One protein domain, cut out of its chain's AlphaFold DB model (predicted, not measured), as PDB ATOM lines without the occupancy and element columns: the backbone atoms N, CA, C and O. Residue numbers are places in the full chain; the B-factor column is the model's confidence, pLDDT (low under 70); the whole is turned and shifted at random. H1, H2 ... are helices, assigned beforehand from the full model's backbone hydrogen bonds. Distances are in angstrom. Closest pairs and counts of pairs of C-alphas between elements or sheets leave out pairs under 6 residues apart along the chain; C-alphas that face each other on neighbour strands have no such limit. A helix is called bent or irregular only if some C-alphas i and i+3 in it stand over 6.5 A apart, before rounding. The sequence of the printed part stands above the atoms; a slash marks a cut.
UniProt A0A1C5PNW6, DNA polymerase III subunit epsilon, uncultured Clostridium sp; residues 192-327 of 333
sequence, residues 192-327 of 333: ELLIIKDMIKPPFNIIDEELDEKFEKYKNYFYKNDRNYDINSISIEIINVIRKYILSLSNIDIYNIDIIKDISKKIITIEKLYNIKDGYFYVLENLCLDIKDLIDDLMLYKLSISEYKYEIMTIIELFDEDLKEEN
ATOM      1  N   GLU A 192      36.854 -53.560 -27.398       95.38
ATOM      2  CA  GLU A 192      35.927 -53.841 -26.292       95.38
ATOM      3  C   GLU A 192      36.578 -54.729 -25.217       95.38
ATOM      4  O   GLU A 192      36.487 -54.422 -24.029       95.38
ATOM      5  N   LEU A 193      37.336 -55.762 -25.608       95.88
ATOM      6  CA  LEU A 193      38.121 -56.584 -24.678       95.88
ATOM      7  C   LEU A 193      39.118 -55.744 -23.855       95.88
ATOM      8  O   LEU A 193      39.279 -55.974 -22.654       95.88
ATOM      9  N   LEU A 194      39.784 -54.763 -24.472       96.19
ATOM     10  CA  LEU A 194      40.700 -53.860 -23.768       96.19
ATOM     11  C   LEU A 194      39.968 -52.848 -22.868       96.19
ATOM     12  O   LEU A 194      40.478 -52.524 -21.796       96.19
ATOM     13  N   ILE A 195      38.766 -52.399 -23.247       95.81
ATOM     14  CA  ILE A 195      37.894 -51.592 -22.372       95.81
ATOM     15  C   ILE A 195      37.476 -52.414 -21.146       95.81
ATOM     16  O   ILE A 195      37.525 -51.929 -20.020       95.81
ATOM     17  N   ILE A 196      37.144 -53.692 -21.325       96.00
ATOM     18  CA  ILE A 196      36.860 -54.599 -20.209       96.00
ATOM     19  C   ILE A 196      38.104 -54.770 -19.322       96.00
ATOM     20  O   ILE A 196      37.996 -54.741 -18.092       96.00
ATOM     21  N   LYS A 197      39.306 -54.873 -19.913       95.75
ATOM     22  CA  LYS A 197      40.563 -54.970 -19.150       95.75
ATOM     23  C   LYS A 197      40.774 -53.776 -18.211       95.75
ATOM     24  O   LYS A 197      41.398 -53.941 -17.161       95.75
ATOM     25  N   ASP A 198      40.242 -52.597 -18.536       94.50
ATOM     26  CA  ASP A 198      40.330 -51.414 -17.674       94.50
ATOM     27  C   ASP A 198      39.617 -51.557 -16.325       94.50
ATOM     28  O   ASP A 198      39.961 -50.824 -15.391       94.50
ATOM     29  N   MET A 199      38.681 -52.501 -16.203       94.81
ATOM     30  CA  MET A 199      38.010 -52.838 -14.945       94.81
ATOM     31  C   MET A 199      38.845 -53.760 -14.061       94.81
ATOM     32  O   MET A 199      38.547 -53.933 -12.887       94.81
ATOM     33  N   ILE A 200      39.928 -54.324 -14.585       93.25
ATOM     34  CA  ILE A 200      40.767 -55.291 -13.882       93.25
ATOM     35  C   ILE A 200      41.930 -54.556 -13.203       93.25
ATOM     36  O   ILE A 200      43.104 -54.740 -13.535       93.25
ATOM     37  N   LYS A 201      41.576 -53.617 -12.320       91.06
ATOM     38  CA  LYS A 201      42.507 -52.784 -11.546       91.06
ATOM     39  C   LYS A 201      41.825 -52.204 -10.300       91.06
ATOM     40  O   LYS A 201      40.592 -52.185 -10.236       91.06
ATOM     41  N   PRO A 202      42.590 -51.646  -9.346       91.25
ATOM     42  CA  PRO A 202      42.007 -50.983  -8.190       91.25
ATOM     43  C   PRO A 202      41.064 -49.837  -8.593       91.25
ATOM     44  O   PRO A 202      41.409 -49.033  -9.466       91.25
ATOM     45  N   PRO A 203      39.893 -49.708  -7.942       94.06
ATOM     46  CA  PRO A 203      39.446 -50.453  -6.762       94.06
ATOM     47  C   PRO A 203      38.660 -51.735  -7.089       94.06
ATOM     48  O   PRO A 203      38.322 -52.483  -6.182       94.06
ATOM     49  N   PHE A 204      38.348 -51.995  -8.356       95.25
ATOM     50  CA  PHE A 204      37.418 -53.045  -8.774       95.25
ATOM     51  C   PHE A 204      37.934 -54.455  -8.471       95.25
ATOM     52  O   PHE A 204      37.214 -55.253  -7.880       95.25
ATOM     53  N   ASN A 205      39.204 -54.733  -8.762       92.88
ATOM     54  CA  ASN A 205      39.815 -56.024  -8.425       92.88
ATOM     55  C   ASN A 205      40.147 -56.187  -6.926       92.88
ATOM     56  O   ASN A 205      40.568 -57.252  -6.502       92.88
ATOM     57  N   ILE A 206      39.967 -55.136  -6.114       94.56
ATOM     58  CA  ILE A 206      40.004 -55.237  -4.643       94.56
ATOM     59  C   ILE A 206      38.616 -55.626  -4.113       94.56
ATOM     60  O   ILE A 206      38.499 -56.292  -3.092       94.56
ATOM     61  N   ILE A 207      37.554 -55.200  -4.801       95.31
ATOM     62  CA  ILE A 207      36.168 -55.549  -4.463       95.31
ATOM     63  C   ILE A 207      35.879 -57.019  -4.788       95.31
ATOM     64  O   ILE A 207      35.121 -57.668  -4.065       95.31
ATOM     65  N   ASP A 208      36.476 -57.533  -5.861       94.81
ATOM     66  CA  ASP A 208      36.469 -58.949  -6.211       94.81
ATOM     67  C   ASP A 208      37.876 -59.383  -6.643       94.81
ATOM     68  O   ASP A 208      38.328 -59.061  -7.742       94.81
ATOM     69  N   GLU A 209      38.567 -60.103  -5.757       93.69
ATOM     70  CA  GLU A 209      39.935 -60.586  -5.979       93.69
ATOM     71  C   GLU A 209      40.016 -61.634  -7.107       93.69
ATOM     72  O   GLU A 209      41.079 -61.823  -7.695       93.69
ATOM     73  N   GLU A 210      38.897 -62.277  -7.465       94.44
ATOM     74  CA  GLU A 210      38.826 -63.258  -8.557       94.44
ATOM     75  C   GLU A 210      38.593 -62.597  -9.929       94.44
ATOM     76  O   GLU A 210      38.552 -63.281 -10.956       94.44
ATOM     77  N   LEU A 211      38.436 -61.268  -9.986       93.88
ATOM     78  CA  LEU A 211      38.096 -60.547 -11.215       93.88
ATOM     79  C   LEU A 211      39.164 -60.705 -12.311       93.88
ATOM     80  O   LEU A 211      38.831 -60.827 -13.491       93.88
ATOM     81  N   ASP A 212      40.441 -60.764 -11.928       94.31
ATOM     82  CA  ASP A 212      41.547 -61.066 -12.838       94.31
ATOM     83  C   ASP A 212      41.400 -62.467 -13.469       94.31
ATOM     84  O   ASP A 212      41.537 -62.619 -14.685       94.31
ATOM     85  N   GLU A 213      41.046 -63.488 -12.682       94.25
ATOM     86  CA  GLU A 213      40.840 -64.857 -13.180       94.25
ATOM     87  C   GLU A 213      39.604 -64.963 -14.082       94.25
ATOM     88  O   GLU A 213      39.630 -65.638 -15.116       94.25
ATOM     89  N   LYS A 214      38.520 -64.272 -13.715       94.56
ATOM     90  CA  LYS A 214      37.286 -64.165 -14.506       94.56
ATOM     91  C   LYS A 214      37.549 -63.520 -15.867       94.56
ATOM     92  O   LYS A 214      37.122 -64.048 -16.894       94.56
ATOM     93  N   PHE A 215      38.336 -62.445 -15.902       95.38
ATOM     94  CA  PHE A 215      38.771 -61.833 -17.156       95.38
ATOM     95  C   PHE A 215      39.587 -62.796 -18.022       95.38
ATOM     96  O   PHE A 215      39.365 -62.881 -19.228       95.38
ATOM     97  N   GLU A 216      40.504 -63.564 -17.430       93.81
ATOM     98  CA  GLU A 216      41.288 -64.553 -18.174       93.81
ATOM     99  C   GLU A 216      40.421 -65.691 -18.741       93.81
ATOM    100  O   GLU A 216      40.670 -66.152 -19.859       93.81
ATOM    101  N   LYS A 217      39.360 -66.114 -18.036       93.38
ATOM    102  CA  LYS A 217      38.356 -67.050 -18.579       93.38
ATOM    103  C   LYS A 217      37.638 -66.450 -19.788       93.38
ATOM    104  O   LYS A 217      37.580 -67.100 -20.831       93.38
ATOM    105  N   TYR A 218      37.180 -65.200 -19.690       94.50
ATOM    106  CA  TYR A 218      36.540 -64.499 -20.810       94.50
ATOM    107  C   TYR A 218      37.472 -64.340 -22.005       94.50
ATOM    108  O   TYR A 218      37.094 -64.658 -23.128       94.50
ATOM    109  N   LYS A 219      38.721 -63.929 -21.776       94.38
ATOM    110  CA  LYS A 219      39.726 -63.815 -22.835       94.38
ATOM    111  C   LYS A 219      39.962 -65.159 -23.533       94.38
ATOM    112  O   LYS A 219      40.069 -65.212 -24.755       94.38
ATOM    113  N   ASN A 220      40.022 -66.261 -22.781       92.06
ATOM    114  CA  ASN A 220      40.142 -67.595 -23.371       92.06
ATOM    115  C   ASN A 220      38.916 -67.968 -24.215       92.06
ATOM    116  O   ASN A 220      39.096 -68.485 -25.317       92.06
ATOM    117  N   TYR A 221      37.698 -67.679 -23.752       91.31
ATOM    118  CA  TYR A 221      36.491 -67.855 -24.562       91.31
ATOM    119  C   TYR A 221      36.521 -67.010 -25.831       91.31
ATOM    120  O   TYR A 221      36.328 -67.555 -26.913       91.31
ATOM    121  N   PHE A 222      36.841 -65.723 -25.711       92.44
ATOM    122  CA  PHE A 222      36.881 -64.772 -26.816       92.44
ATOM    123  C   PHE A 222      37.736 -65.276 -27.991       92.44
ATOM    124  O   PHE A 222      37.340 -65.145 -29.146       92.44
ATOM    125  N   TYR A 223      38.879 -65.913 -27.709       92.06
ATOM    126  CA  TYR A 223      39.768 -66.442 -28.752       92.06
ATOM    127  C   TYR A 223      39.563 -67.923 -29.101       92.06
ATOM    128  O   TYR A 223      39.877 -68.325 -30.220       92.06
ATOM    129  N   LYS A 224      39.095 -68.765 -28.168       87.38
ATOM    130  CA  LYS A 224      39.033 -70.233 -28.347       87.38
ATOM    131  C   LYS A 224      37.610 -70.800 -28.386       87.38
ATOM    132  O   LYS A 224      37.458 -72.001 -28.601       87.38
ATOM    133  N   ASN A 225      36.585 -69.967 -28.202       77.50
ATOM    134  CA  ASN A 225      35.177 -70.354 -28.064       77.50
ATOM    135  C   ASN A 225      34.948 -71.441 -26.994       77.50
ATOM    136  O   ASN A 225      34.198 -72.398 -27.210       77.50
ATOM    137  N   ASP A 226      35.608 -71.310 -25.839       73.06
ATOM    138  CA  ASP A 226      35.418 -72.213 -24.697       73.06
ATOM    139  C   ASP A 226      34.027 -72.018 -24.068       73.06
ATOM    140  O   ASP A 226      33.751 -71.013 -23.424       73.06
ATOM    141  N   ARG A 227      33.128 -72.985 -24.271       68.62
ATOM    142  CA  ARG A 227      31.667 -72.841 -24.100       68.62
ATOM    143  C   ARG A 227      31.173 -72.553 -22.674       68.62
ATOM    144  O   ARG A 227      29.966 -72.470 -22.482       68.62
ATOM    145  N   ASN A 228      32.063 -72.428 -21.695       71.31
ATOM    146  CA  ASN A 228      31.702 -72.304 -20.284       71.31
ATOM    147  C   ASN A 228      31.691 -70.861 -19.749       71.31
ATOM    148  O   ASN A 228      31.316 -70.677 -18.594       71.31
ATOM    149  N   TYR A 229      32.132 -69.857 -20.518       82.50
ATOM    150  CA  TYR A 229      32.223 -68.481 -20.015       82.50
ATOM    151  C   TYR A 229      32.131 -67.456 -21.148       82.50
ATOM    152  O   TYR A 229      33.079 -67.314 -21.901       82.50
ATOM    153  N   ASP A 230      31.011 -66.751 -21.290       89.31
ATOM    154  CA  ASP A 230      30.752 -65.832 -22.407       89.31
ATOM    155  C   ASP A 230      30.775 -64.344 -21.999       89.31
ATOM    156  O   ASP A 230      31.083 -63.988 -20.858       89.31
ATOM    157  N   ILE A 231      30.462 -63.450 -22.947       92.81
ATOM    158  CA  ILE A 231      30.376 -62.005 -22.686       92.81
ATOM    159  C   ILE A 231      29.281 -61.652 -21.669       92.81
ATOM    160  O   ILE A 231      29.461 -60.752 -20.849       92.81
ATOM    161  N   ASN A 232      28.177 -62.402 -21.659       93.31
ATOM    162  CA  ASN A 232      27.118 -62.236 -20.669       93.31
ATOM    163  C   ASN A 232      27.665 -62.512 -19.265       93.31
ATOM    164  O   ASN A 232      27.516 -61.680 -18.372       93.31
ATOM    165  N   SER A 233      28.396 -63.616 -19.106       93.25
ATOM    166  CA  SER A 233      29.009 -64.034 -17.843       93.25
ATOM    167  C   SER A 233      29.934 -62.954 -17.267       93.25
ATOM    168  O   SER A 233      29.759 -62.542 -16.122       93.25
ATOM    169  N   ILE A 234      30.882 -62.433 -18.058       94.75
ATOM    170  CA  ILE A 234      31.793 -61.374 -17.584       94.75
ATOM    171  C   ILE A 234      31.073 -60.038 -17.359       94.75
ATOM    172  O   ILE A 234      31.440 -59.297 -16.448       94.75
ATOM    173  N   SER A 235      30.037 -59.728 -18.148       95.88
ATOM    174  CA  SER A 235      29.268 -58.496 -17.959       95.88
ATOM    175  C   SER A 235      28.533 -58.488 -16.616       95.88
ATOM    176  O   SER A 235      28.635 -57.498 -15.897       95.88
ATOM    177  N   ILE A 236      27.916 -59.605 -16.208       95.25
ATOM    178  CA  ILE A 236      27.257 -59.751 -14.894       95.25
ATOM    179  C   ILE A 236      28.263 -59.551 -13.757       95.25
ATOM    180  O   ILE A 236      27.999 -58.820 -12.801       95.25
ATOM    181  N   GLU A 237      29.441 -60.162 -13.875       95.19
ATOM    182  CA  GLU A 237      30.502 -60.068 -12.869       95.19
ATOM    183  C   GLU A 237      30.994 -58.624 -12.705       95.19
ATOM    184  O   GLU A 237      31.099 -58.111 -11.588       95.19
ATOM    185  N   ILE A 238      31.223 -57.926 -13.820       96.50
ATOM    186  CA  ILE A 238      31.636 -56.520 -13.814       96.50
ATOM    187  C   ILE A 238      30.527 -55.619 -13.268       96.50
ATOM    188  O   ILE A 238      30.814 -54.751 -12.444       96.50
ATOM    189  N   ILE A 239      29.273 -55.837 -13.664       96.94
ATOM    190  CA  ILE A 239      28.112 -55.097 -13.153       96.94
ATOM    191  C   ILE A 239      28.001 -55.254 -11.632       96.94
ATOM    192  O   ILE A 239      27.847 -54.261 -10.918       96.94
ATOM    193  N   ASN A 240      28.161 -56.470 -11.105       95.94
ATOM    194  CA  ASN A 240      28.145 -56.730  -9.665       95.94
ATOM    195  C   ASN A 240      29.276 -55.982  -8.932       95.94
ATOM    196  O   ASN A 240      29.062 -55.377  -7.877       95.94
ATOM    197  N   VAL A 241      30.487 -55.983  -9.500       96.81
ATOM    198  CA  VAL A 241      31.632 -55.241  -8.950       96.81
ATOM    199  C   VAL A 241      31.389 -53.730  -8.979       96.81
ATOM    200  O   VAL A 241      31.661 -53.055  -7.984       96.81
ATOM    201  N   ILE A 242      30.834 -53.195 -10.069       97.12
ATOM    202  CA  ILE A 242      30.478 -51.774 -10.185       97.12
ATOM    203  C   ILE A 242      29.424 -51.407  -9.150       97.12
ATOM    204  O   ILE A 242      29.607 -50.434  -8.424       97.12
ATOM    205  N   ARG A 243      28.366 -52.205  -9.007       96.81
ATOM    206  CA  ARG A 243      27.328 -51.971  -8.002       96.81
ATOM    207  C   ARG A 243      27.914 -51.891  -6.593       96.81
ATOM    208  O   ARG A 243      27.630 -50.953  -5.852       96.81
ATOM    209  N   LYS A 244      28.776 -52.846  -6.222       96.38
ATOM    210  CA  LYS A 244      29.489 -52.838  -4.930       96.38
ATOM    211  C   LYS A 244      30.387 -51.611  -4.781       96.38
ATOM    212  O   LYS A 244      30.457 -51.041  -3.694       96.38
ATOM    213  N   TYR A 245      31.056 -51.195  -5.857       97.06
ATOM    214  CA  TYR A 245      31.859 -49.977  -5.867       97.06
ATOM    215  C   TYR A 245      30.997 -48.743  -5.592       97.06
ATOM    216  O   TYR A 245      31.311 -48.008  -4.659       97.06
ATOM    217  N   ILE A 246      29.893 -48.553  -6.319       96.94
ATOM    218  CA  ILE A 246      28.975 -47.422  -6.118       96.94
ATOM    219  C   ILE A 246      28.396 -47.433  -4.701       96.94
ATOM    220  O   ILE A 246      28.430 -46.411  -4.019       96.94
ATOM    221  N   LEU A 247      27.984 -48.597  -4.193       95.81
ATOM    222  CA  LEU A 247      27.513 -48.732  -2.816       95.81
ATOM    223  C   LEU A 247      28.581 -48.302  -1.795       95.81
ATOM    224  O   LEU A 247      28.269 -47.643  -0.805       95.81
ATOM    225  N   SER A 248      29.856 -48.623  -2.042       95.50
ATOM    226  CA  SER A 248      30.963 -48.205  -1.170       95.50
ATOM    227  C   SER A 248      31.154 -46.684  -1.119       95.50
ATOM    228  O   SER A 248      31.653 -46.165  -0.114       95.50
ATOM    229  N   LEU A 249      30.704 -45.957  -2.151       95.44
ATOM    230  CA  LEU A 249      30.795 -44.498  -2.206       95.44
ATOM    231  C   LEU A 249      29.929 -43.818  -1.143       95.44
ATOM    232  O   LEU A 249      30.216 -42.681  -0.781       95.44
ATOM    233  N   SER A 250      28.936 -44.500  -0.561       93.69
ATOM    234  CA  SER A 250      28.069 -43.931   0.481       93.69
ATOM    235  C   SER A 250      28.815 -43.509   1.757       93.69
ATOM    236  O   SER A 250      28.231 -42.857   2.620       93.69
ATOM    237  N   ASN A 251      30.066 -43.951   1.927       91.06
ATOM    238  CA  ASN A 251      30.861 -43.770   3.143       91.06
ATOM    239  C   ASN A 251      32.153 -42.962   2.910       91.06
ATOM    240  O   ASN A 251      33.098 -43.082   3.689       91.06
ATOM    241  N   ILE A 252      32.222 -42.171   1.837       92.75
ATOM    242  CA  ILE A 252      33.387 -41.325   1.539       92.75
ATOM    243  C   ILE A 252      33.342 -39.987   2.285       92.75
ATOM    244  O   ILE A 252      32.287 -39.526   2.720       92.75
ATOM    245  N   ASP A 253      34.495 -39.324   2.362       91.31
ATOM    246  CA  ASP A 253      34.574 -37.911   2.730       91.31
ATOM    247  C   ASP A 253      34.237 -37.029   1.516       91.31
ATOM    248  O   ASP A 253      35.084 -36.783   0.654       91.31
ATOM    249  N   ILE A 254      32.990 -36.555   1.458       90.19
ATOM    250  CA  ILE A 254      32.476 -35.714   0.366       90.19
ATOM    251  C   ILE A 254      33.077 -34.302   0.327       90.19
ATOM    252  O   ILE A 254      32.858 -33.574  -0.632       90.19
ATOM    253  N   TYR A 255      33.836 -33.883   1.341       89.50
ATOM    254  CA  TYR A 255      34.528 -32.590   1.315       89.50
ATOM    255  C   TYR A 255      35.955 -32.711   0.772       89.50
ATOM    256  O   TYR A 255      36.625 -31.704   0.521       89.50
ATOM    257  N   ASN A 256      36.428 -33.938   0.544       92.25
ATOM    258  CA  ASN A 256      37.727 -34.193  -0.046       92.25
ATOM    259  C   ASN A 256      37.643 -34.178  -1.582       92.25
ATOM    260  O   ASN A 256      37.305 -35.167  -2.233       92.25
ATOM    261  N   ILE A 257      38.023 -33.043  -2.167       89.31
ATOM    262  CA  ILE A 257      38.017 -32.817  -3.621       89.31
ATOM    263  C   ILE A 257      38.859 -33.855  -4.379       89.31
ATOM    264  O   ILE A 257      38.514 -34.215  -5.506       89.31
ATOM    265  N   ASP A 258      39.962 -34.336  -3.801       93.19
ATOM    266  CA  ASP A 258      40.818 -35.317  -4.472       93.19
ATOM    267  C   ASP A 258      40.134 -36.688  -4.556       93.19
ATOM    268  O   ASP A 258      40.242 -37.351  -5.590       93.19
ATOM    269  N   ILE A 259      39.357 -37.066  -3.533       92.62
ATOM    270  CA  ILE A 259      38.502 -38.262  -3.565       92.62
ATOM    271  C   ILE A 259      37.425 -38.113  -4.644       92.62
ATOM    272  O   ILE A 259      37.280 -39.007  -5.477       92.62
ATOM    273  N   ILE A 260      36.716 -36.981  -4.699       92.75
ATOM    274  CA  ILE A 260      35.662 -36.768  -5.709       92.75
ATOM    275  C   ILE A 260      36.249 -36.808  -7.130       92.75
ATOM    276  O   ILE A 260      35.697 -37.454  -8.021       92.75
ATOM    277  N   LYS A 261      37.407 -36.176  -7.361       93.31
ATOM    278  CA  LYS A 261      38.101 -36.226  -8.662       93.31
ATOM    279  C   LYS A 261      38.535 -37.639  -9.046       93.31
ATOM    280  O   LYS A 261      38.523 -37.973 -10.231       93.31
ATOM    281  N   ASP A 262      38.968 -38.445  -8.082       93.56
ATOM    282  CA  ASP A 262      39.319 -39.846  -8.315       93.56
ATOM    283  C   ASP A 262      38.085 -40.677  -8.700       93.56
ATOM    284  O   ASP A 262      38.124 -41.401  -9.696       93.56
ATOM    285  N   ILE A 263      36.965 -40.496  -7.992       94.44
ATOM    286  CA  ILE A 263      35.681 -41.128  -8.326       94.44
ATOM    287  C   ILE A 263      35.241 -40.722  -9.732       94.44
ATOM    288  O   ILE A 263      35.000 -41.593 -10.560       94.44
ATOM    289  N   SER A 264      35.239 -39.427 -10.056       94.44
ATOM    290  CA  SER A 264      34.881 -38.926 -11.391       94.44
ATOM    291  C   SER A 264      35.677 -39.622 -12.510       94.44
ATOM    292  O   SER A 264      35.106 -40.084 -13.497       94.44
ATOM    293  N   LYS A 265      36.992 -39.827 -12.333       92.38
ATOM    294  CA  LYS A 265      37.823 -40.576 -13.299       92.38
ATOM    295  C   LYS A 265      37.433 -42.052 -13.424       92.38
ATOM    296  O   LYS A 265      37.569 -42.625 -14.510       92.38
ATOM    297  N   LYS A 266      37.000 -42.681 -12.329       93.75
ATOM    298  CA  LYS A 266      36.536 -44.076 -12.311       93.75
ATOM    299  C   LYS A 266      35.175 -44.210 -12.988       93.75
ATOM    300  O   LYS A 266      35.018 -45.118 -13.795       93.75
ATOM    301  N   ILE A 267      34.263 -43.261 -12.781       94.62
ATOM    302  CA  ILE A 267      32.975 -43.208 -13.488       94.62
ATOM    303  C   ILE A 267      33.177 -43.042 -14.996       94.62
ATOM    304  O   ILE A 267      32.577 -43.786 -15.760       94.62
ATOM    305  N   ILE A 268      34.115 -42.196 -15.442       91.38
ATOM    306  CA  ILE A 268      34.483 -42.103 -16.873       91.38
ATOM    307  C   ILE A 268      34.992 -43.446 -17.424       91.38
ATOM    308  O   ILE A 268      34.851 -43.718 -18.611       91.38
ATOM    309  N   THR A 269      35.624 -44.283 -16.594       91.69
ATOM    310  CA  THR A 269      36.064 -45.624 -17.021       91.69
ATOM    311  C   THR A 269      34.868 -46.566 -17.163       91.69
ATOM    312  O   THR A 269      34.778 -47.268 -18.163       91.69
ATOM    313  N   ILE A 270      33.929 -46.531 -16.213       94.81
ATOM    314  CA  ILE A 270      32.699 -47.337 -16.241       94.81
ATOM    315  C   ILE A 270      31.810 -46.947 -17.431       94.81
ATOM    316  O   ILE A 270      31.299 -47.818 -18.124       94.81
ATOM    317  N   GLU A 271      31.706 -45.655 -17.736       93.31
ATOM    318  CA  GLU A 271      30.956 -45.114 -18.879       93.31
ATOM    319  C   GLU A 271      31.374 -45.738 -20.223       93.31
ATOM    320  O   GLU A 271      30.579 -45.868 -21.150       93.31
ATOM    321  N   LYS A 272      32.639 -46.153 -20.362       92.75
ATOM    322  CA  LYS A 272      33.101 -46.784 -21.604       92.75
ATOM    323  C   LYS A 272      32.531 -48.185 -21.807       92.75
ATOM    324  O   LYS A 272      32.501 -48.634 -22.947       92.75
ATOM    325  N   LEU A 273      32.037 -48.837 -20.753       94.44
ATOM    326  CA  LEU A 273      31.474 -50.182 -20.833       94.44
ATOM    327  C   LEU A 273      30.107 -50.216 -21.508       94.44
ATOM    328  O   LEU A 273      29.891 -51.102 -22.321       94.44
ATOM    329  N   TYR A 274      29.192 -49.282 -21.227       90.50
ATOM    330  CA  TYR A 274      27.824 -49.390 -21.765       90.50
ATOM    331  C   TYR A 274      27.743 -49.217 -23.290       90.50
ATOM    332  O   TYR A 274      26.721 -49.527 -23.888       90.50
ATOM    333  N   ASN A 275      28.820 -48.744 -23.926       87.88
ATOM    334  CA  ASN A 275      28.930 -48.661 -25.383       87.88
ATOM    335  C   ASN A 275      29.372 -49.986 -26.033       87.88
ATOM    336  O   ASN A 275      29.410 -50.066 -27.261       87.88
ATOM    337  N   ILE A 276      29.736 -50.997 -25.236       93.06
ATOM    338  CA  ILE A 276      30.028 -52.350 -25.720       93.06
ATOM    339  C   ILE A 276      28.717 -52.965 -26.207       93.06
ATOM    340  O   ILE A 276      27.720 -52.959 -25.485       93.06
ATOM    341  N   LYS A 277      28.713 -53.479 -27.441       86.44
ATOM    342  CA  LYS A 277      27.477 -53.912 -28.121       86.44
ATOM    343  C   LYS A 277      26.844 -55.156 -27.511       86.44
ATOM    344  O   LYS A 277      25.627 -55.309 -27.558       86.44
ATOM    345  N   ASP A 278      27.683 -56.043 -26.997       90.12
ATOM    346  CA  ASP A 278      27.295 -57.359 -26.512       90.12
ATOM    347  C   ASP A 278      27.326 -57.427 -24.974       90.12
ATOM    348  O   ASP A 278      28.043 -56.685 -24.298       90.12
ATOM    349  N   GLY A 279      26.574 -58.372 -24.407       92.62
ATOM    350  CA  GLY A 279      26.424 -58.517 -22.958       92.62
ATOM    351  C   GLY A 279      25.451 -57.505 -22.353       92.62
ATOM    352  O   GLY A 279      24.684 -56.846 -23.049       92.62
ATOM    353  N   TYR A 280      25.483 -57.386 -21.028       95.75
ATOM    354  CA  TYR A 280      24.523 -56.575 -20.277       95.75
ATOM    355  C   TYR A 280      25.020 -55.168 -19.932       95.75
ATOM    356  O   TYR A 280      24.434 -54.502 -19.090       95.75
ATOM    357  N   PHE A 281      26.110 -54.686 -20.537       96.38
ATOM    358  CA  PHE A 281      26.720 -53.419 -20.119       96.38
ATOM    359  C   PHE A 281      25.824 -52.190 -20.328       96.38
ATOM    360  O   PHE A 281      26.019 -51.194 -19.631       96.38
ATOM    361  N   TYR A 282      24.842 -52.252 -21.234       95.19
ATOM    362  CA  TYR A 282      23.901 -51.160 -21.511       95.19
ATOM    363  C   TYR A 282      23.148 -50.678 -20.261       95.19
ATOM    364  O   TYR A 282      22.877 -49.487 -20.138       95.19
ATOM    365  N   VAL A 283      22.894 -51.559 -19.285       95.88
ATOM    366  CA  VAL A 283      22.197 -51.196 -18.034       95.88
ATOM    367  C   VAL A 283      22.970 -50.182 -17.189       95.88
ATOM    368  O   VAL A 283      22.403 -49.523 -16.326       95.88
ATOM    369  N   LEU A 284      24.274 -50.025 -17.433       96.75
ATOM    370  CA  LEU A 284      25.108 -49.066 -16.714       96.75
ATOM    371  C   LEU A 284      24.871 -47.615 -17.157       96.75
ATOM    372  O   LEU A 284      25.397 -46.719 -16.500       96.75
ATOM    373  N   GLU A 285      24.138 -47.359 -18.247       95.69
ATOM    374  CA  GLU A 285      23.948 -46.006 -18.787       95.69
ATOM    375  C   GLU A 285      23.289 -45.066 -17.764       95.69
ATOM    376  O   GLU A 285      23.907 -44.070 -17.379       95.69
ATOM    377  N   ASN A 286      22.100 -45.417 -17.260       95.25
ATOM    378  CA  ASN A 286      21.371 -44.608 -16.274       95.25
ATOM    379  C   ASN A 286      22.180 -44.432 -14.985       95.25
ATOM    380  O   ASN A 286      22.410 -43.306 -14.552       95.25
ATOM    381  N   LEU A 287      22.735 -45.528 -14.452       96.62
ATOM    382  CA  LEU A 287      23.610 -45.500 -13.276       96.62
ATOM    383  C   LEU A 287      24.765 -44.499 -13.442       96.62
ATOM    384  O   LEU A 287      25.113 -43.774 -12.509       96.62
ATOM    385  N   CYS A 288      25.395 -44.461 -14.619       96.19
ATOM    386  CA  CYS A 288      26.488 -43.530 -14.885       96.19
ATOM    387  C   CYS A 288      26.015 -42.076 -14.942       96.19
ATOM    388  O   CYS A 288      26.751 -41.203 -14.481       96.19
ATOM    389  N   LEU A 289      24.844 -41.811 -15.526       95.88
ATOM    390  CA  LEU A 289      24.264 -40.468 -15.596       95.88
ATOM    391  C   LEU A 289      23.917 -39.956 -14.195       95.88
ATOM    392  O   LEU A 289      24.404 -38.896 -13.807       95.88
ATOM    393  N   ASP A 290      23.213 -40.759 -13.399       96.88
ATOM    394  CA  ASP A 290      22.794 -40.377 -12.048       96.88
ATOM    395  C   ASP A 290      23.995 -40.092 -11.132       96.88
ATOM    396  O   ASP A 290      24.028 -39.104 -10.395       96.88
ATOM    397  N   ILE A 291      25.039 -40.928 -11.198       96.44
ATOM    398  CA  ILE A 291      26.253 -40.713 -10.402       96.44
ATOM    399  C   ILE A 291      27.027 -39.473 -10.868       96.44
ATOM    400  O   ILE A 291      27.654 -38.804 -10.043       96.44
ATOM    401  N   LYS A 292      27.014 -39.142 -12.164       94.88
ATOM    402  CA  LYS A 292      27.646 -37.911 -12.664       94.88
ATOM    403  C   LYS A 292      26.924 -36.669 -12.156       94.88
ATOM    404  O   LYS A 292      27.601 -35.780 -11.646       94.88
ATOM    405  N   ASP A 293      25.597 -36.650 -12.230       94.50
ATOM    406  CA  ASP A 293      24.787 -35.535 -11.731       94.50
ATOM    407  C   ASP A 293      25.027 -35.320 -10.226       94.50
ATOM    408  O   ASP A 293      25.292 -34.199  -9.783       94.50
ATOM    409  N   LEU A 294      25.085 -36.411  -9.455       94.31
ATOM    410  CA  LEU A 294      25.437 -36.371  -8.036       94.31
ATOM    411  C   LEU A 294      26.847 -35.807  -7.782       94.31
ATOM    412  O   LEU A 294      27.054 -34.992  -6.878       94.31
ATOM    413  N   ILE A 295      27.843 -36.221  -8.569       92.19
ATOM    414  CA  ILE A 295      29.214 -35.697  -8.460       92.19
ATOM    415  C   ILE A 295      29.258 -34.198  -8.783       92.19
ATOM    416  O   ILE A 295      29.970 -33.452  -8.102       92.19
ATOM    417  N   ASP A 296      28.510 -33.745  -9.785       90.94
ATOM    418  CA  ASP A 296      28.437 -32.332 -10.153       90.94
ATOM    419  C   ASP A 296      27.789 -31.498  -9.036       90.94
ATOM    420  O   ASP A 296      28.288 -30.419  -8.694       90.94
ATOM    421  N   ASP A 297      26.753 -32.018  -8.379       89.56
ATOM    422  CA  ASP A 297      26.131 -31.363  -7.227       89.56
ATOM    423  C   ASP A 297      27.049 -31.308  -5.995       89.56
ATOM    424  O   ASP A 297      27.106 -30.275  -5.308       89.56
ATOM    425  N   LEU A 298      27.854 -32.352  -5.758       88.06
ATOM    426  CA  LEU A 298      28.914 -32.332  -4.744       88.06
ATOM    427  C   LEU A 298      29.968 -31.256  -5.030       88.06
ATOM    428  O   LEU A 298      30.364 -30.523  -4.121       88.06
ATOM    429  N   MET A 299      30.402 -31.117  -6.287       83.38
ATOM    430  CA  MET A 299      31.380 -30.093  -6.688       83.38
ATOM    431  C   MET A 299      30.852 -28.664  -6.502       83.38
ATOM    432  O   MET A 299      31.637 -27.727  -6.330       83.38
ATOM    433  N   LEU A 300      29.529 -28.493  -6.508       84.56
ATOM    434  CA  LEU A 300      28.847 -27.226  -6.257       84.56
ATOM    435  C   LEU A 300      28.484 -27.012  -4.775       84.56
ATOM    436  O   LEU A 300      27.844 -26.010  -4.456       84.56
ATOM    437  N   TYR A 301      28.916 -27.904  -3.871       74.06
ATOM    438  CA  TYR A 301      28.629 -27.874  -2.428       74.06
ATOM    439  C   TYR A 301      27.130 -27.834  -2.094       74.06
ATOM    440  O   TYR A 301      26.720 -27.200  -1.119       74.06
ATOM    441  N   LYS A 302      26.295 -28.493  -2.904       75.12
ATOM    442  CA  LYS A 302      24.834 -28.449  -2.750       75.12
ATOM    443  C   LYS A 302      24.264 -29.449  -1.744       75.12
ATOM    444  O   LYS A 302      23.083 -29.354  -1.437       75.12
ATOM    445  N   LEU A 303      25.074 -30.381  -1.241       82.06
ATOM    446  CA  LEU A 303      24.591 -31.543  -0.493       82.06
ATOM    447  C   LEU A 303      25.218 -31.651   0.900       82.06
ATOM    448  O   LEU A 303      26.429 -31.502   1.090       82.06
ATOM    449  N   SER A 304      24.384 -31.969   1.887       87.94
ATOM    450  CA  SER A 304      24.819 -32.502   3.175       87.94
ATOM    451  C   SER A 304      25.221 -33.977   3.059       87.94
ATOM    452  O   SER A 304      24.807 -34.688   2.147       87.94
ATOM    453  N   ILE A 305      25.985 -34.482   4.037       89.75
ATOM    454  CA  ILE A 305      26.376 -35.903   4.100       89.75
ATOM    455  C   ILE A 305      25.145 -36.829   4.098       89.75
ATOM    456  O   ILE A 305      25.167 -37.895   3.486       89.75
ATOM    457  N   SER A 306      24.072 -36.433   4.789       90.62
ATOM    458  CA  SER A 306      22.822 -37.197   4.844       90.62
ATOM    459  C   SER A 306      22.102 -37.249   3.500       90.62
ATOM    460  O   SER A 306      21.635 -38.321   3.129       90.62
ATOM    461  N   GLU A 307      22.032 -36.124   2.782       92.81
ATOM    462  CA  GLU A 307      21.406 -36.053   1.453       92.81
ATOM    463  C   GLU A 307      22.209 -36.873   0.445       92.81
ATOM    464  O   GLU A 307      21.651 -37.762  -0.185       92.81
ATOM    465  N   TYR A 308      23.535 -36.696   0.407       93.94
ATOM    466  CA  TYR A 308      24.424 -37.493  -0.442       93.94
ATOM    467  C   TYR A 308      24.244 -39.001  -0.227       93.94
ATOM    468  O   TYR A 308      24.124 -39.779  -1.172       93.94
ATOM    469  N   LYS A 309      24.216 -39.438   1.037       94.81
ATOM    470  CA  LYS A 309      24.043 -40.857   1.352       94.81
ATOM    471  C   LYS A 309      22.676 -41.371   0.898       94.81
ATOM    472  O   LYS A 309      22.602 -42.494   0.406       94.81
ATOM    473  N   TYR A 310      21.621 -40.578   1.081       94.62
ATOM    474  CA  TYR A 310      20.276 -40.913   0.619       94.62
ATOM    475  C   TYR A 310      20.213 -41.032  -0.910       94.62
ATOM    476  O   TYR A 310      19.650 -41.999  -1.420       94.62
ATOM    477  N   GLU A 311      20.855 -40.116  -1.634       95.44
ATOM    478  CA  GLU A 311      20.943 -40.156  -3.095       95.44
ATOM    479  C   GLU A 311      21.702 -41.392  -3.590       95.44
ATOM    480  O   GLU A 311      21.169 -42.116  -4.423       95.44
ATOM    481  N   ILE A 312      22.864 -41.735  -3.014       96.50
ATOM    482  CA  ILE A 312      23.578 -42.978  -3.376       96.50
ATOM    483  C   ILE A 312      22.697 -44.219  -3.163       96.50
ATOM    484  O   ILE A 312      22.699 -45.113  -4.006       96.50
ATOM    485  N   MET A 313      21.955 -44.304  -2.049       97.00
ATOM    486  CA  MET A 313      21.051 -45.442  -1.817       97.00
ATOM    487  C   MET A 313      19.923 -45.479  -2.849       97.00
ATOM    488  O   MET A 313      19.631 -46.548  -3.369       97.00
ATOM    489  N   THR A 314      19.346 -44.324  -3.180       97.00
ATOM    490  CA  THR A 314      18.261 -44.213  -4.166       97.00
ATOM    491  C   THR A 314      18.737 -44.649  -5.553       97.00
ATOM    492  O   THR A 314      18.065 -45.430  -6.216       97.00
ATOM    493  N   ILE A 315      19.933 -44.219  -5.968       97.56
ATOM    494  CA  ILE A 315      20.551 -44.627  -7.237       97.56
ATOM    495  C   ILE A 315      20.775 -46.145  -7.278       97.56
ATOM    496  O   ILE A 315      20.497 -46.787  -8.286       97.56
ATOM    497  N   ILE A 316      21.256 -46.745  -6.182       97.06
ATOM    498  CA  ILE A 316      21.424 -48.204  -6.093       97.06
ATOM    499  C   ILE A 316      20.077 -48.935  -6.145       97.06
ATOM    500  O   ILE A 316      19.998 -49.981  -6.781       97.06
ATOM    501  N   GLU A 317      19.041 -48.413  -5.486       96.94
ATOM    502  CA  GLU A 317      17.697 -49.000  -5.508       96.94
ATOM    503  C   GLU A 317      17.107 -48.997  -6.922       96.94
ATOM    504  O   GLU A 317      16.663 -50.048  -7.379       96.94
ATOM    505  N   LEU A 318      17.188 -47.870  -7.638       96.69
ATOM    506  CA  LEU A 318      16.759 -47.765  -9.038       96.69
ATOM    507  C   LEU A 318      17.558 -48.709  -9.943       96.69
ATOM    508  O   LEU A 318      16.987 -49.446 -10.738       96.69
ATOM    509  N   PHE A 319      18.877 -48.770  -9.758       96.88
ATOM    510  CA  PHE A 319      19.718 -49.688 -10.520       96.88
ATOM    511  C   PHE A 319      19.371 -51.164 -10.259       96.88
ATOM    512  O   PHE A 319      19.378 -51.983 -11.174       96.88
ATOM    513  N   ASP A 320      19.035 -51.526  -9.018       95.62
ATOM    514  CA  ASP A 320      18.563 -52.872  -8.677       95.62
ATOM    515  C   ASP A 320      17.185 -53.195  -9.271       95.62
ATOM    516  O   ASP A 320      16.870 -54.372  -9.464       95.62
ATOM    517  N   GLU A 321      16.343 -52.189  -9.508       95.12
ATOM    518  CA  GLU A 321      15.076 -52.339 -10.229       95.12
ATOM    519  C   GLU A 321      15.333 -52.592 -11.718       95.12
ATOM    520  O   GLU A 321      14.861 -53.612 -12.223       95.12
ATOM    521  N   ASP A 322      16.182 -51.786 -12.365       94.44
ATOM    522  CA  ASP A 322      16.588 -51.962 -13.769       94.44
ATOM    523  C   ASP A 322      17.148 -53.377 -14.024       94.44
ATOM    524  O   ASP A 322      16.743 -54.072 -14.959       94.44
ATOM    525  N   LEU A 323      18.035 -53.870 -13.145       95.00
ATOM    526  CA  LEU A 323      18.591 -55.225 -13.260       95.00
ATOM    527  C   LEU A 323      17.516 -56.320 -13.173       95.00
ATOM    528  O   LEU A 323      17.612 -57.336 -13.865       95.00
ATOM    529  N   LYS A 324      16.492 -56.137 -12.330       94.00
ATOM    530  CA  LYS A 324      15.383 -57.098 -12.210       94.00
ATOM    531  C   LYS A 324      14.491 -57.080 -13.441       94.00
ATOM    532  O   LYS A 324      14.074 -58.153 -13.874       94.00
ATOM    533  N   GLU A 325      14.195 -55.904 -13.991       93.06
ATOM    534  CA  GLU A 325      13.385 -55.770 -15.208       93.06
ATOM    535  C   GLU A 325      14.048 -56.476 -16.399       93.06
ATOM    536  O   GLU A 325      13.390 -57.209 -17.142       93.06
ATOM    537  N   GLU A 326      15.372 -56.366 -16.499       91.69
ATOM    538  CA  GLU A 326      16.187 -57.016 -17.529       91.69
ATOM    539  C   GLU A 326      16.495 -58.504 -17.235       91.69
ATOM    540  O   GLU A 326      17.126 -59.187 -18.040       91.69
ATOM    541  N   ASN A 327      16.006 -59.055 -16.114       91.25
ATOM    542  CA  ASN A 327      16.265 -60.428 -15.646       91.25
ATOM    543  C   ASN A 327      17.761 -60.758 -15.461       91.25
ATOM    544  O   ASN A 327      18.192 -61.893 -15.687       91.25
TER     545      ASN A 327
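Overview. This is residues 192 to 327 of the 333 residues of the protein "DNA polymerase III subunit epsilon" of uncultured Clostridium sp (UniProt A0A1C5PNW6). Four helices, H4 to H7, form an elongated up-and-down bundle, each running against the one before it, and H3 folds back beside the first part of H4 at one end of the long axis. Of two short helices before them, H2 packs on H4 and H1 is near H3. The printed part has 136 residues with seven named helices, H1 to H7 in order, and no named strand: the class is all helix. It is compact, with a radius of gyration of the C-alphas of 15.6 A, and spans 51 by 31 by 22 A.

Arrangement. H1, residues 192 to 197, is close to but not clearly touching H3, residues 211 to 224; their closest C-alphas, Lys 197 and Phe 215, are 7.4 A apart. H2, residues 204 to 207, touches residues 241 to 245 alone of H4, residues 231 to 251, closest at the C-alphas of Phe 204 and Val 241, 6.2 A. H3 and H4 form a helical hairpin, with C-alphas of Tyr 218 and Ile 234 closest at 6.5 A. H4, the hub, touches H7, residues 305 to 325, at a shallow tilt of 19 degrees, opposite ways; the closest C-alphas are Ser 250 and Lys 309, 5.1 A. H5, residues 257 to 271, and H6, residues 281 to 299, form a hairpin, with C-alphas of Glu 271 and Cys 288 closest at 6.2 A. H6 and H7 form another at 11 degrees, with C-alphas of Leu 287 and Phe 319 closest at 6.3 A. Each O i to N i+4 pair is within hydrogen-bond range in H1, H3, H5 and H7, against 15 of 17 in H4 and 12 of 15 in H6; H2 is too short for one.

Along the chain. H1 begins at C-alpha 192 (35.927, -53.841, -26.292). H4 is 31.6 A long, H7 30.6 A and H6 27.3 A. H6 is only just irregular, with C-alphas 283 and 286 6.9 A apart, and has a kink of 29 degrees near residue 288. H7 ends at C-alpha 325 (13.385, -55.770, -15.208).

Size, cuts and confidence. The farthest C-alphas, Lys 224 and Ser 304, are 51.2 A apart. The printed part has no cut and no long link. Its mean pLDDT is 92.7, and residue 227 alone is under 70.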